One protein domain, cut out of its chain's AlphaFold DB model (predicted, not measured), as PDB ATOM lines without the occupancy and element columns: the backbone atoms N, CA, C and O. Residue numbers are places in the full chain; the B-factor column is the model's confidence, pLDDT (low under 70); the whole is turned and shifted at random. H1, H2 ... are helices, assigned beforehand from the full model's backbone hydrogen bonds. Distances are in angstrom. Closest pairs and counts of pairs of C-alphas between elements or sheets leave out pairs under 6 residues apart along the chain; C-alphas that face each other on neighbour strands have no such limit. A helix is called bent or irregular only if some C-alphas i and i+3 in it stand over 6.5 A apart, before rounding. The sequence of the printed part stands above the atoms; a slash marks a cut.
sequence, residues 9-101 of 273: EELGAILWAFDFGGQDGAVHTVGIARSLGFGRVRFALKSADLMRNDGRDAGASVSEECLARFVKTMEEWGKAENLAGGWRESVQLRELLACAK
ATOM      1  N   GLU A   9     223.254 205.005 272.870       96.00
ATOM      2  CA  GLU A   9     222.578 205.032 271.571       96.00
ATOM      3  C   GLU A   9     223.116 203.940 270.630       96.00
ATOM      4  O   GLU A   9     222.354 203.321 269.892       96.00
ATOM      5  N   GLU A  10     224.418 203.651 270.680       96.00
ATOM      6  CA  GLU A  10     225.042 202.578 269.893       96.00
ATOM      7  C   GLU A  10     224.612 201.199 270.398       96.00
ATOM      8  O   GLU A  10     224.280 200.317 269.604       96.00
ATOM      9  N   LEU A  11     224.556 201.017 271.722       93.81
ATOM     10  CA  LEU A  11     223.991 199.811 272.316       93.81
ATOM     11  C   LEU A  11     222.522 199.659 271.907       93.81
ATOM     12  O   LEU A  11     222.117 198.577 271.490       93.81
ATOM     13  N   GLY A  12     221.749 200.746 271.947       94.94
ATOM     14  CA  GLY A  12     220.368 200.774 271.472       94.94
ATOM     15  C   GLY A  12     220.226 200.364 270.007       94.94
ATOM     16  O   GLY A  12     219.334 199.581 269.689       94.94
ATOM     17  N   ALA A  13     221.129 200.812 269.129       96.12
ATOM     18  CA  ALA A  13     221.152 200.420 267.718       96.12
ATOM     19  C   ALA A  13     221.367 198.911 267.546       96.12
ATOM     20  O   ALA A  13     220.701 198.260 266.741       96.12
ATOM     21  N   ILE A  14     222.282 198.342 268.330       93.69
ATOM     22  CA  ILE A  14     222.590 196.913 268.298       93.69
ATOM     23  C   ILE A  14     221.421 196.086 268.845       93.69
ATOM     24  O   ILE A  14     221.052 195.077 268.243       93.69
ATOM     25  N   LEU A  15     220.819 196.518 269.957       92.00
ATOM     26  CA  LEU A  15     219.628 195.888 270.530       92.00
ATOM     27  C   LEU A  15     218.465 195.921 269.533       92.00
ATOM     28  O   LEU A  15     217.865 194.884 269.268       92.00
ATOM     29  N   TRP A  16     218.223 197.077 268.911       94.56
ATOM     30  CA  TRP A  16     217.220 197.235 267.862       94.56
ATOM     31  C   TRP A  16     217.489 196.304 266.676       94.56
ATOM     32  O   TRP A  16     216.566 195.687 266.157       94.56
ATOM     33  N   ALA A  17     218.745 196.138 266.256       93.75
ATOM     34  CA  ALA A  17     219.082 195.277 265.128       93.75
ATOM     35  C   ALA A  17     218.786 193.789 265.384       93.75
ATOM     36  O   ALA A  17     218.522 193.069 264.426       93.75
ATOM     37  N   PHE A  18     218.791 193.300 266.632       90.81
ATOM     38  CA  PHE A  18     218.533 191.880 266.907       90.81
ATOM     39  C   PHE A  18     217.128 191.436 266.496       90.81
ATOM     40  O   PHE A  18     216.982 190.394 265.855       90.81
ATOM     41  N   ASP A  19     216.109 192.221 266.820       90.06
ATOM     42  CA  ASP A  19     214.702 191.888 266.568       90.06
ATOM     43  C   ASP A  19     213.974 192.945 265.721       90.06
ATOM     44  O   ASP A  19     212.743 192.972 265.657       90.06
ATOM     45  N   PHE A  20     214.745 193.808 265.052       93.19
ATOM     46  CA  PHE A  20     214.263 194.939 264.263       93.19
ATOM     47  C   PHE A  20     213.395 195.928 265.064       93.19
ATOM     48  O   PHE A  20     212.489 196.556 264.516       93.19
ATOM     49  N   GLY A  21     213.655 196.079 266.365       89.56
ATOM     50  CA  GLY A  21     212.869 196.928 267.258       89.56
ATOM     51  C   GLY A  21     211.514 196.319 267.594       89.56
ATOM     52  O   GLY A  21     210.509 197.032 267.598       89.56
ATOM     53  N   GLY A  22     211.493 195.003 267.815       87.75
ATOM     54  CA  GLY A  22     210.293 194.234 268.138       87.75
ATOM     55  C   GLY A  22     209.321 194.055 266.969       87.75
ATOM     56  O   GLY A  22     208.118 193.920 267.188       87.75
ATOM     57  N   GLN A  23     209.803 194.088 265.722       88.88
ATOM     58  CA  GLN A  23     208.936 193.935 264.552       88.88
ATOM     59  C   GLN A  23     208.492 192.484 264.386       88.88
ATOM     60  O   GLN A  23     209.301 191.580 264.162       88.88
ATOM     61  N   ASP A  24     207.179 192.265 264.452       88.00
ATOM     62  CA  ASP A  24     206.632 190.922 264.341       88.00
ATOM     63  C   ASP A  24     206.883 190.310 262.955       88.00
ATOM     64  O   ASP A  24     206.844 190.973 261.910       88.00
ATOM     65  N   GLY A  25     207.181 189.013 262.961       88.00
ATOM     66  CA  GLY A  25     207.497 188.255 261.757       88.00
ATOM     67  C   GLY A  25     208.865 188.553 261.135       88.00
ATOM     68  O   GLY A  25     209.245 187.828 260.219       88.00
ATOM     69  N   ALA A  26     209.629 189.541 261.617       91.44
ATOM     70  CA  ALA A  26     210.935 189.873 261.053       91.44
ATOM     71  C   ALA A  26     211.985 188.782 261.340       91.44
ATOM     72  O   ALA A  26     212.018 188.167 262.414       91.44
ATOM     73  N   VAL A  27     212.838 188.524 260.349       92.44
ATOM     74  CA  VAL A  27     213.918 187.538 260.387       92.44
ATOM     75  C   VAL A  27     215.182 188.083 259.727       92.44
ATOM     76  O   VAL A  27     215.144 188.855 258.771       92.44
ATOM     77  N   HIS A  28     216.324 187.627 260.222       91.38
ATOM     78  CA  HIS A  28     217.637 187.874 259.643       91.38
ATOM     79  C   HIS A  28     217.964 186.824 258.598       91.38
ATOM     80  O   HIS A  28     217.609 185.658 258.759       91.38
ATOM     81  N   THR A  29     218.696 187.213 257.558       88.56
ATOM     82  CA  THR A  29     219.245 186.265 256.581       88.56
ATOM     83  C   THR A  29     220.721 186.035 256.885       88.56
ATOM     84  O   THR A  29     221.519 186.967 256.850       88.56
ATOM     85  N   VAL A  30     221.086 184.793 257.191       87.94
ATOM     86  CA  VAL A  30     222.450 184.374 257.516       87.94
ATOM     87  C   VAL A  30     223.016 183.529 256.382       87.94
ATOM     88  O   VAL A  30     222.428 182.536 255.950       87.94
ATOM     89  N   GLY A  31     224.219 183.896 255.947       81.12
ATOM     90  CA  GLY A  31     224.946 183.213 254.884       81.12
ATOM     91  C   GLY A  31     224.864 183.943 253.546       81.12
ATOM     92  O   GLY A  31     223.850 184.528 253.178       81.12
ATOM     93  N   ILE A  32     225.971 183.898 252.811       78.81
ATOM     94  CA  ILE A  32     226.116 184.556 251.512       78.81
ATOM     95  C   ILE A  32     225.468 183.692 250.423       78.81
ATOM     96  O   ILE A  32     225.561 182.464 250.467       78.81
ATOM     97  N   ALA A  33     224.835 184.342 249.440       69.12
ATOM     98  CA  ALA A  33     224.292 183.719 248.227       69.12
ATOM     99  C   ALA A  33     223.305 182.561 248.478       69.12
ATOM    100  O   ALA A  33     223.205 181.623 247.684       69.12
ATOM    101  N   ARG A  34     222.561 182.608 249.589       75.25
ATOM    102  CA  ARG A  34     221.467 181.667 249.836       75.25
ATOM    103  C   ARG A  34     220.230 182.093 249.055       75.25
ATOM    104  O   ARG A  34     219.924 183.279 248.957       75.25
ATOM    105  N   SER A  35     219.525 181.106 248.505       69.94
ATOM    106  CA  SER A  35     218.210 181.310 247.902       69.94
ATOM    107  C   SER A  35     217.287 182.032 248.880       69.94
ATOM    108  O   SER A  35     217.330 181.763 250.083       69.94
ATOM    109  N   LEU A  36     216.433 182.913 248.362       69.62
ATOM    110  CA  LEU A  36     215.477 183.651 249.176       69.62
ATOM    111  C   LEU A  36     214.617 182.668 249.988       69.62
ATOM    112  O   LEU A  36     214.013 181.758 249.429       69.62
ATOM    113  N   GLY A  37     214.615 182.816 251.313       65.38
ATOM    114  CA  GLY A  37     213.959 181.873 252.227       65.38
ATOM    115  C   GLY A  37     214.904 180.964 253.012       65.38
ATOM    116  O   GLY A  37     214.573 180.587 254.133       65.38
ATOM    117  N   PHE A  38     216.096 180.666 252.491       72.94
ATOM    118  CA  PHE A  38     217.091 179.841 253.177       72.94
ATOM    119  C   PHE A  38     218.006 180.687 254.065       72.94
ATOM    120  O   PHE A  38     218.331 181.824 253.734       72.94
ATOM    121  N   GLY A  39     218.448 180.122 255.192       82.19
ATOM    122  CA  GLY A  39     219.308 180.836 256.147       82.19
ATOM    123  C   GLY A  39     218.572 181.902 256.962       82.19
ATOM    124  O   GLY A  39     219.214 182.763 257.555       82.19
ATOM    125  N   ARG A  40     217.236 181.863 256.996       87.88
ATOM    126  CA  ARG A  40     216.429 182.772 257.809       87.88
ATOM    127  C   ARG A  40     216.447 182.353 259.272       87.88
ATOM    128  O   ARG A  40     216.137 181.208 259.589       87.88
ATOM    129  N   VAL A  41     216.776 183.286 260.154       90.50
ATOM    130  CA  VAL A  41     216.797 183.072 261.604       90.50
ATOM    131  C   VAL A  41     216.139 184.241 262.317       90.50
ATOM    132  O   VAL A  41     216.226 185.386 261.877       90.50
ATOM    133  N   ARG A  42     215.494 183.962 263.446       90.38
ATOM    134  CA  ARG A  42     215.035 184.997 264.369       90.38
ATOM    135  C   ARG A  42     215.993 185.042 265.547       90.38
ATOM    136  O   ARG A  42     216.254 184.004 266.156       90.38
ATOM    137  N   PHE A  43     216.480 186.230 265.879       88.31
ATOM    138  CA  PHE A  43     217.138 186.449 267.156       88.31
ATOM    139  C   PHE A  43     216.120 186.984 268.154       88.31
ATOM    140  O   PHE A  43     215.212 187.731 267.802       88.31
ATOM    141  N   ALA A  44     216.267 186.561 269.400       84.44
ATOM    142  CA  ALA A  44     215.525 187.100 270.524       84.44
ATOM    143  C   ALA A  44     216.527 187.330 271.649       84.44
ATOM    144  O   ALA A  44     217.282 186.417 272.002       84.44
ATOM    145  N   LEU A  45     216.547 188.541 272.200       84.81
ATOM    146  CA  LEU A  45     217.368 188.840 273.361       84.81
ATOM    147  C   LEU A  45     216.772 188.120 274.575       84.81
ATOM    148  O   LEU A  45     215.618 188.334 274.932       84.81
ATOM    149  N   LYS A  46     217.549 187.223 275.185       86.00
ATOM    150  CA  LYS A  46     217.139 186.510 276.405       86.00
ATOM    151  C   LYS A  46     217.637 187.191 277.669       86.00
ATOM    152  O   LYS A  46     216.920 187.243 278.658       86.00
ATOM    153  N   SER A  47     218.862 187.688 277.620       86.25
ATOM    154  CA  SER A  47     219.527 188.366 278.723       86.25
ATOM    155  C   SER A  47     220.652 189.224 278.166       86.25
ATOM    156  O   SER A  47     221.266 188.865 277.155       86.25
ATOM    157  N   ALA A  48     220.955 190.319 278.851       86.25
ATOM    158  CA  ALA A  48     222.124 191.141 278.596       86.25
ATOM    159  C   ALA A  48     222.879 191.325 279.913       86.25
ATOM    160  O   ALA A  48     222.276 191.664 280.927       86.25
ATOM    161  N   ASP A  49     224.182 191.067 279.887       89.44
ATOM    162  CA  ASP A  49     225.092 191.375 280.988       89.44
ATOM    163  C   ASP A  49     225.741 192.724 280.671       89.44
ATOM    164  O   ASP A  49     226.542 192.830 279.735       89.44
ATOM    165  N   LEU A  50     225.286 193.768 281.362       89.19
ATOM    166  CA  LEU A  50     225.634 195.152 281.070       89.19
ATOM    167  C   LEU A  50     226.393 195.762 282.242       89.19
ATOM    168  O   LEU A  50     225.873 195.914 283.346       89.19
ATOM    169  N   MET A  51     227.613 196.198 281.954       90.88
ATOM    170  CA  MET A  51     228.475 196.884 282.902       90.88
ATOM    171  C   MET A  51     228.828 198.262 282.360       90.88
ATOM    172  O   MET A  51     229.169 198.424 281.186       90.88
ATOM    173  N   ARG A  52     228.752 199.264 283.229       90.06
ATOM    174  CA  ARG A  52     229.194 200.622 282.917       90.06
ATOM    175  C   ARG A  52     230.720 200.660 282.873       90.06
ATOM    176  O   ARG A  52     231.392 199.910 283.575       90.06
ATOM    177  N   ASN A  53     231.282 201.611 282.131       88.88
ATOM    178  CA  ASN A  53     232.741 201.785 282.065       88.88
ATOM    179  C   ASN A  53     233.383 202.135 283.424       88.88
ATOM    180  O   ASN A  53     234.591 202.001 283.578       88.88
ATOM    181  N   ASP A  54     232.590 202.573 284.408       89.44
ATOM    182  CA  ASP A  54     233.030 202.817 285.788       89.44
ATOM    183  C   ASP A  54     233.017 201.552 286.675       89.44
ATOM    184  O   ASP A  54     233.262 201.639 287.877       89.44
ATOM    185  N   GLY A  55     232.738 200.378 286.096       86.31
ATOM    186  CA  GLY A  55     232.733 199.082 286.777       86.31
ATOM    187  C   GLY A  55     231.455 198.776 287.557       86.31
ATOM    188  O   GLY A  55     231.350 197.699 288.143       86.31
ATOM    189  N   ARG A  56     230.474 199.687 287.575       88.19
ATOM    190  CA  ARG A  56     229.178 199.441 288.216       88.19
ATOM    191  C   ARG A  56     228.238 198.679 287.288       88.19
ATOM    192  O   ARG A  56     228.298 198.818 286.064       88.19
ATOM    193  N   ASP A  57     227.334 197.919 287.895       86.88
ATOM    194  CA  ASP A  57     226.208 197.309 287.195       86.88
ATOM    195  C   ASP A  57     225.364 198.402 286.519       86.88
ATOM    196  O   ASP A  57     225.145 199.479 287.089       86.88
ATOM    197  N   ALA A  58     224.956 198.165 285.274       83.56
ATOM    198  CA  ALA A  58     224.174 199.145 284.533       83.56
ATOM    199  C   ALA A  58     222.724 199.227 285.040       83.56
ATOM    200  O   ALA A  58     222.136 200.305 284.994       83.56
ATOM    201  N   GLY A  59     222.181 198.145 285.598       81.38
ATOM    202  CA  GLY A  59     220.784 198.012 285.986       81.38
ATOM    203  C   GLY A  59     219.916 197.404 284.880       81.38
ATOM    204  O   GLY A  59     220.235 197.466 283.692       81.38
ATOM    205  N   ALA A  60     218.786 196.818 285.282       73.06
ATOM    206  CA  ALA A  60     217.920 196.045 284.389       73.06
ATOM    207  C   ALA A  60     217.222 196.884 283.299       73.06
ATOM    208  O   ALA A  60     217.023 196.371 282.204       73.06
ATOM    209  N   SER A  61     216.895 198.157 283.564       79.12
ATOM    210  CA  SER A  61     216.172 199.045 282.629       79.12
ATOM    211  C   SER A  61     217.043 199.665 281.533       79.12
ATOM    212  O   SER A  61     216.543 200.347 280.635       79.12
ATOM    213  N   VAL A  62     218.366 199.474 281.597       82.19
ATOM    214  CA  VAL A  62     219.294 200.150 280.681       82.19
ATOM    215  C   VAL A  62     219.104 199.702 279.240       82.19
ATOM    216  O   VAL A  62     219.326 200.503 278.333       82.19
ATOM    217  N   SER A  63     218.664 198.466 279.008       83.75
ATOM    218  CA  SER A  63     218.425 197.971 277.650       83.75
ATOM    219  C   SER A  63     217.306 198.762 276.965       83.75
ATOM    220  O   SER A  63     217.479 199.238 275.841       83.75
ATOM    221  N   GLU A  64     216.185 198.967 277.659       88.50
ATOM    222  CA  GLU A  64     215.038 199.731 277.171       88.50
ATOM    223  C   GLU A  64     215.387 201.213 277.004       88.50
ATOM    224  O   GLU A  64     215.043 201.822 275.990       88.50
ATOM    225  N   GLU A  65     216.117 201.789 277.963       92.06
ATOM    226  CA  GLU A  65     216.569 203.181 277.892       92.06
ATOM    227  C   GLU A  65     217.513 203.419 276.707       92.06
ATOM    228  O   GLU A  65     217.355 204.402 275.981       92.06
ATOM    229  N   CYS A  66     218.471 202.519 276.472       93.31
ATOM    230  CA  CYS A  66     219.377 202.579 275.325       93.31
ATOM    231  C   CYS A  66     218.610 202.510 274.001       93.31
ATOM    232  O   CYS A  66     218.847 203.320 273.103       93.31
ATOM    233  N   LEU A  67     217.645 201.591 273.887       93.25
ATOM    234  CA  LEU A  67     216.816 201.459 272.689       93.25
ATOM    235  C   LEU A  67     215.969 202.717 272.451       93.25
ATOM    236  O   LEU A  67     215.905 203.215 271.325       93.25
ATOM    237  N   ALA A  68     215.370 203.278 273.504       94.44
ATOM    238  CA  ALA A  68     214.611 204.522 273.419       94.44
ATOM    239  C   ALA A  68     215.491 205.704 272.982       94.44
ATOM    240  O   ALA A  68     215.073 206.496 272.133       94.44
ATOM    241  N   ARG A  69     216.719 205.804 273.511       96.81
ATOM    242  CA  ARG A  69     217.695 206.827 273.106       96.81
ATOM    243  C   ARG A  69     218.077 206.689 271.639       96.81
ATOM    244  O   ARG A  69     217.981 207.674 270.917       96.81
ATOM    245  N   PHE A  70     218.402 205.480 271.180       97.75
ATOM    246  CA  PHE A  70     218.690 205.218 269.769       97.75
ATOM    247  C   PHE A  70     217.547 205.672 268.856       97.75
ATOM    248  O   PHE A  70     217.763 206.448 267.927       97.75
ATOM    249  N   VAL A  71     216.317 205.233 269.144       96.44
ATOM    250  CA  VAL A  71     215.135 205.611 268.357       96.44
ATOM    251  C   VAL A  71     214.966 207.125 268.334       96.44
ATOM    252  O   VAL A  71     214.728 207.692 267.271       96.44
ATOM    253  N   LYS A  72     215.100 207.786 269.488       97.25
ATOM    254  CA  LYS A  72     214.994 209.243 269.582       97.25
ATOM    255  C   LYS A  72     216.047 209.934 268.710       97.25
ATOM    256  O   LYS A  72     215.680 210.793 267.916       97.25
ATOM    257  N   THR A  73     217.313 209.531 268.815       97.75
ATOM    258  CA  THR A  73     218.416 210.084 268.014       97.75
ATOM    259  C   THR A  73     218.164 209.915 266.519       97.75
ATOM    260  O   THR A  73     218.330 210.866 265.758       97.75
ATOM    261  N   MET A  74     217.712 208.736 266.090       97.50
ATOM    262  CA  MET A  74     217.419 208.490 264.679       97.50
ATOM    263  C   MET A  74     216.215 209.294 264.180       97.50
ATOM    264  O   MET A  74     216.242 209.789 263.057       97.50
ATOM    265  N   GLU A  75     215.178 209.479 264.999       96.94
ATOM    266  CA  GLU A  75     214.038 210.334 264.647       96.94
ATOM    267  C   GLU A  75     214.412 211.814 264.547       96.94
ATOM    268  O   GLU A  75     213.960 212.509 263.638       96.94
ATOM    269  N   GLU A  76     215.245 212.311 265.460       96.81
ATOM    270  CA  GLU A  76     215.769 213.678 265.403       96.81
ATOM    271  C   GLU A  76     216.619 213.889 264.147       96.81
ATOM    272  O   GLU A  76     216.411 214.866 263.427       96.81
ATOM    273  N   TRP A  77     217.497 212.934 263.832       96.62
ATOM    274  CA  TRP A  77     218.263 212.933 262.588       96.62
ATOM    275  C   TRP A  77     217.350 212.915 261.356       96.62
ATOM    276  O   TRP A  77     217.498 213.748 260.466       96.62
ATOM    277  N   GLY A  78     216.348 212.033 261.322       95.06
ATOM    278  CA  GLY A  78     215.418 211.942 260.197       95.06
ATOM    279  C   GLY A  78     214.629 213.233 259.969       95.06
ATOM    280  O   GLY A  78     214.388 213.611 258.823       95.06
ATOM    281  N   LYS A  79     214.271 213.950 261.042       93.94
ATOM    282  CA  LYS A  79     213.664 215.286 260.950       93.94
ATOM    283  C   LYS A  79     214.645 216.326 260.414       93.94
ATOM    284  O   LYS A  79     214.259 217.109 259.551       93.94
ATOM    285  N   ALA A  80     215.889 216.332 260.896       95.12
ATOM    286  CA  ALA A  80     216.925 217.256 260.433       95.12
ATOM    287  C   ALA A  80     217.232 217.079 258.934       95.12
ATOM    288  O   ALA A  80     217.379 218.062 258.211       95.12
ATOM    289  N   GLU A  81     217.222 215.835 258.452       93.56
ATOM    290  CA  GLU A  81     217.395 215.483 257.036       93.56
ATOM    291  C   GLU A  81     216.112 215.636 256.196       93.56
ATOM    292  O   GLU A  81     216.085 215.281 255.016       93.56
ATOM    293  N   ASN A  82     215.029 216.169 256.775       92.44
ATOM    294  CA  ASN A  82     213.731 216.353 256.118       92.44
ATOM    295  C   ASN A  82     213.170 215.064 255.486       92.44
ATOM    296  O   ASN A  82     212.555 215.086 254.413       92.44
ATOM    297  N   LEU A  83     213.356 213.921 256.152       91.06
ATOM    298  CA  LEU A  83     212.730 212.670 255.741       91.06
ATOM    299  C   LEU A  83     211.220 212.757 255.962       91.06
ATOM    300  O   LEU A  83     210.741 213.022 257.066       91.06
ATOM    301  N   ALA A  84     210.457 212.513 254.899       88.25
ATOM    302  CA  ALA A  84     209.002 212.518 254.954       88.25
ATOM    303  C   ALA A  84     208.496 211.479 255.973       88.25
ATOM    304  O   ALA A  84     208.636 210.277 255.760       88.25
ATOM    305  N   GLY A  85     207.904 211.961 257.070       88.69
ATOM    306  CA  GLY A  85     207.396 211.127 258.164       88.69
ATOM    307  C   GLY A  85     208.432 210.730 259.227       88.69
ATOM    308  O   GLY A  85     208.072 210.024 260.162       88.69
ATOM    309  N   GLY A  86     209.684 211.191 259.126       93.75
ATOM    310  CA  GLY A  86     210.763 210.842 260.059       93.75
ATOM    311  C   GLY A  86     211.552 209.596 259.651       93.75
ATOM    312  O   GLY A  86     211.403 209.069 258.545       93.75
ATOM    313  N   TRP A  87     212.432 209.127 260.537       95.12
ATOM    314  CA  TRP A  87     213.317 207.994 260.237       95.12
ATOM    315  C   TRP A  87     212.553 206.670 260.152       95.12
ATOM    316  O   TRP A  87     212.789 205.886 259.226       95.12
ATOM    317  N   ARG A  88     211.595 206.437 261.056       92.94
ATOM    318  CA  ARG A  88     210.723 205.250 261.042       92.94
ATOM    319  C   ARG A  88     209.936 205.091 259.747       92.94
ATOM    320  O   ARG A  88     209.717 203.974 259.291       92.94
ATOM    321  N   GLU A  89     209.573 206.211 259.139       91.38
ATOM    322  CA  GLU A  89     208.831 206.278 257.882       91.38
ATOM    323  C   GLU A  89     209.742 206.469 256.660       91.38
ATOM    324  O   GLU A  89     209.280 206.747 255.551       91.38
ATOM    325  N   SER A  90     211.053 206.299 256.823       93.38
ATOM    326  CA  SER A  90     211.982 206.331 255.699       93.38
ATOM    327  C   SER A  90     211.750 205.147 254.756       93.38
ATOM    328  O   SER A  90     211.408 204.036 255.176       93.38
ATOM    329  N   VAL A  91     211.960 205.361 253.453       90.94
ATOM    330  CA  VAL A  91     211.851 204.287 252.450       90.94
ATOM    331  C   VAL A  91     212.831 203.164 252.777       90.94
ATOM    332  O   VAL A  91     212.467 201.996 252.716       90.94
ATOM    333  N   GLN A  92     214.043 203.506 253.208       91.62
ATOM    334  CA  GLN A  92     215.086 202.548 253.553       91.62
ATOM    335  C   GLN A  92     214.651 201.619 254.688       91.62
ATOM    336  O   GLN A  92     214.835 200.407 254.575       91.62
ATOM    337  N   LEU A  93     214.045 202.152 255.757       92.88
ATOM    338  CA  LEU A  93     213.583 201.316 256.862       92.88
ATOM    339  C   LEU A  93     212.396 200.441 256.447       92.88
ATOM    340  O   LEU A  93     212.367 199.258 256.783       92.88
ATOM    341  N   ARG A  94     211.454 200.980 255.661       91.81
ATOM    342  CA  ARG A  94     210.331 200.190 255.132       91.81
ATOM    343  C   ARG A  94     210.806 199.036 254.254       91.81
ATOM    344  O   ARG A  94     210.330 197.917 254.428       91.81
ATOM    345  N   GLU A  95     211.756 199.280 253.352       91.69
ATOM    346  CA  GLU A  95     212.328 198.234 252.499       91.69
ATOM    347  C   GLU A  95     213.121 197.203 253.304       91.69
ATOM    348  O   GLU A  95     212.997 196.005 253.046       91.69
ATOM    349  N   LEU A  96     213.891 197.640 254.307       92.81
ATOM    350  CA  LEU A  96     214.611 196.738 255.206       92.81
ATOM    351  C   LEU A  96     213.640 195.796 255.926       92.81
ATOM    352  O   LEU A  96     213.828 194.581 255.898       92.81
ATOM    353  N   LEU A  97     212.584 196.345 256.534       92.88
ATOM    354  CA  LEU A  97     211.588 195.561 257.265       92.88
ATOM    355  C   LEU A  97     210.764 194.659 256.341       92.88
ATOM    356  O   LEU A  97     210.428 193.541 256.725       92.88
ATOM    357  N   ALA A  98     210.465 195.105 255.119       90.25
ATOM    358  CA  ALA A  98     209.799 194.276 254.122       90.25
ATOM    359  C   ALA A  98     210.684 193.096 253.686       90.25
ATOM    360  O   ALA A  98     210.219 191.959 253.667       90.25
ATOM    361  N   CYS A  99     211.975 193.333 253.430       88.50
ATOM    362  CA  CYS A  99     212.946 192.277 253.124       88.50
ATOM    363  C   CYS A  99     213.159 191.305 254.295       88.50
ATOM    364  O   CYS A  99     213.429 190.121 254.081       88.50
ATOM    365  N   ALA A 100     213.051 191.804 255.530       91.75
ATOM    366  CA  ALA A 100     213.170 191.001 256.738       91.75
ATOM    367  C   ALA A 100     211.946 190.107 256.978       91.75
ATOM    368  O   ALA A 100     212.027 189.189 257.789       91.75
ATOM    369  N   LYS A 101     210.813 190.318 256.300       90.25
ATOM    370  CA  LYS A 101     209.640 189.452 256.449       90.25
ATOM    371  C   LYS A 101     209.706 188.254 255.497       90.25
ATOM    372  O   LYS A 101     210.157 188.374 254.354       90.25
TER     373      LYS A 101
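What this domain is: This is residues 9 to 101 of the 273 residues of an uncharacterized protein of Myxococcales bacterium (UniProt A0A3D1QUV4). The model is a loose triangle: the long helix H2 makes one side, H3 stands across from it as a second side, and the long unnamed stretch of residues 20 to 61 runs along the base. H1 lies within this outline, packed on H2 and about perpendicular to it. The printed part has 93 residues, with three named helices in the order H1, H2, H3 and no named strand; the class is all helix, though under half of the residues, 40 of 93, are in named elements. The whole is loose, with a radius of gyration of the C-alphas of 15.5 A and spans of 45 by 35 by 21 A.

How they stand to each other: H1, residues 9 to 19, touches H2, residues 62 to 80; their closest C-alphas, those of Gly 12 and Leu 67, are 3.8 A apart. Their lines are about perpendicular, at 79 degrees. H3, residues 91 to 100, is apart from H1 and from H2. Residues 28 to 29 pair with residues 40 to 41, antiparallel. Every O i to N i+4 pair is within hydrogen-bond range in H2 and H3, and 6 of 7 in H1.

Where its parts are: H1 begins at C-alpha 9, (222.578, 205.032, 271.571), and is 16.1 A long. It is neither bent nor irregular, but only just: C-alphas 16 and 19 are 6.1 A apart. H2 is 26.6 A long and begins at C-alpha 62, (219.294, 200.150, 280.681). H3 is 14.0 A long and ends at C-alpha 100, (213.170, 191.001, 256.738).

The domain as a whole: The two C-alphas farthest apart, those of Ser 35 and Asp 54, are 46.0 A apart. The printed part has no cut. The link from H1 to H2 is long, 42 residues, and that from H2 to H3 is short, 10 residues. The mean pLDDT of the printed part is 89.2; residue 33 and residues 35 to 37 are under 70.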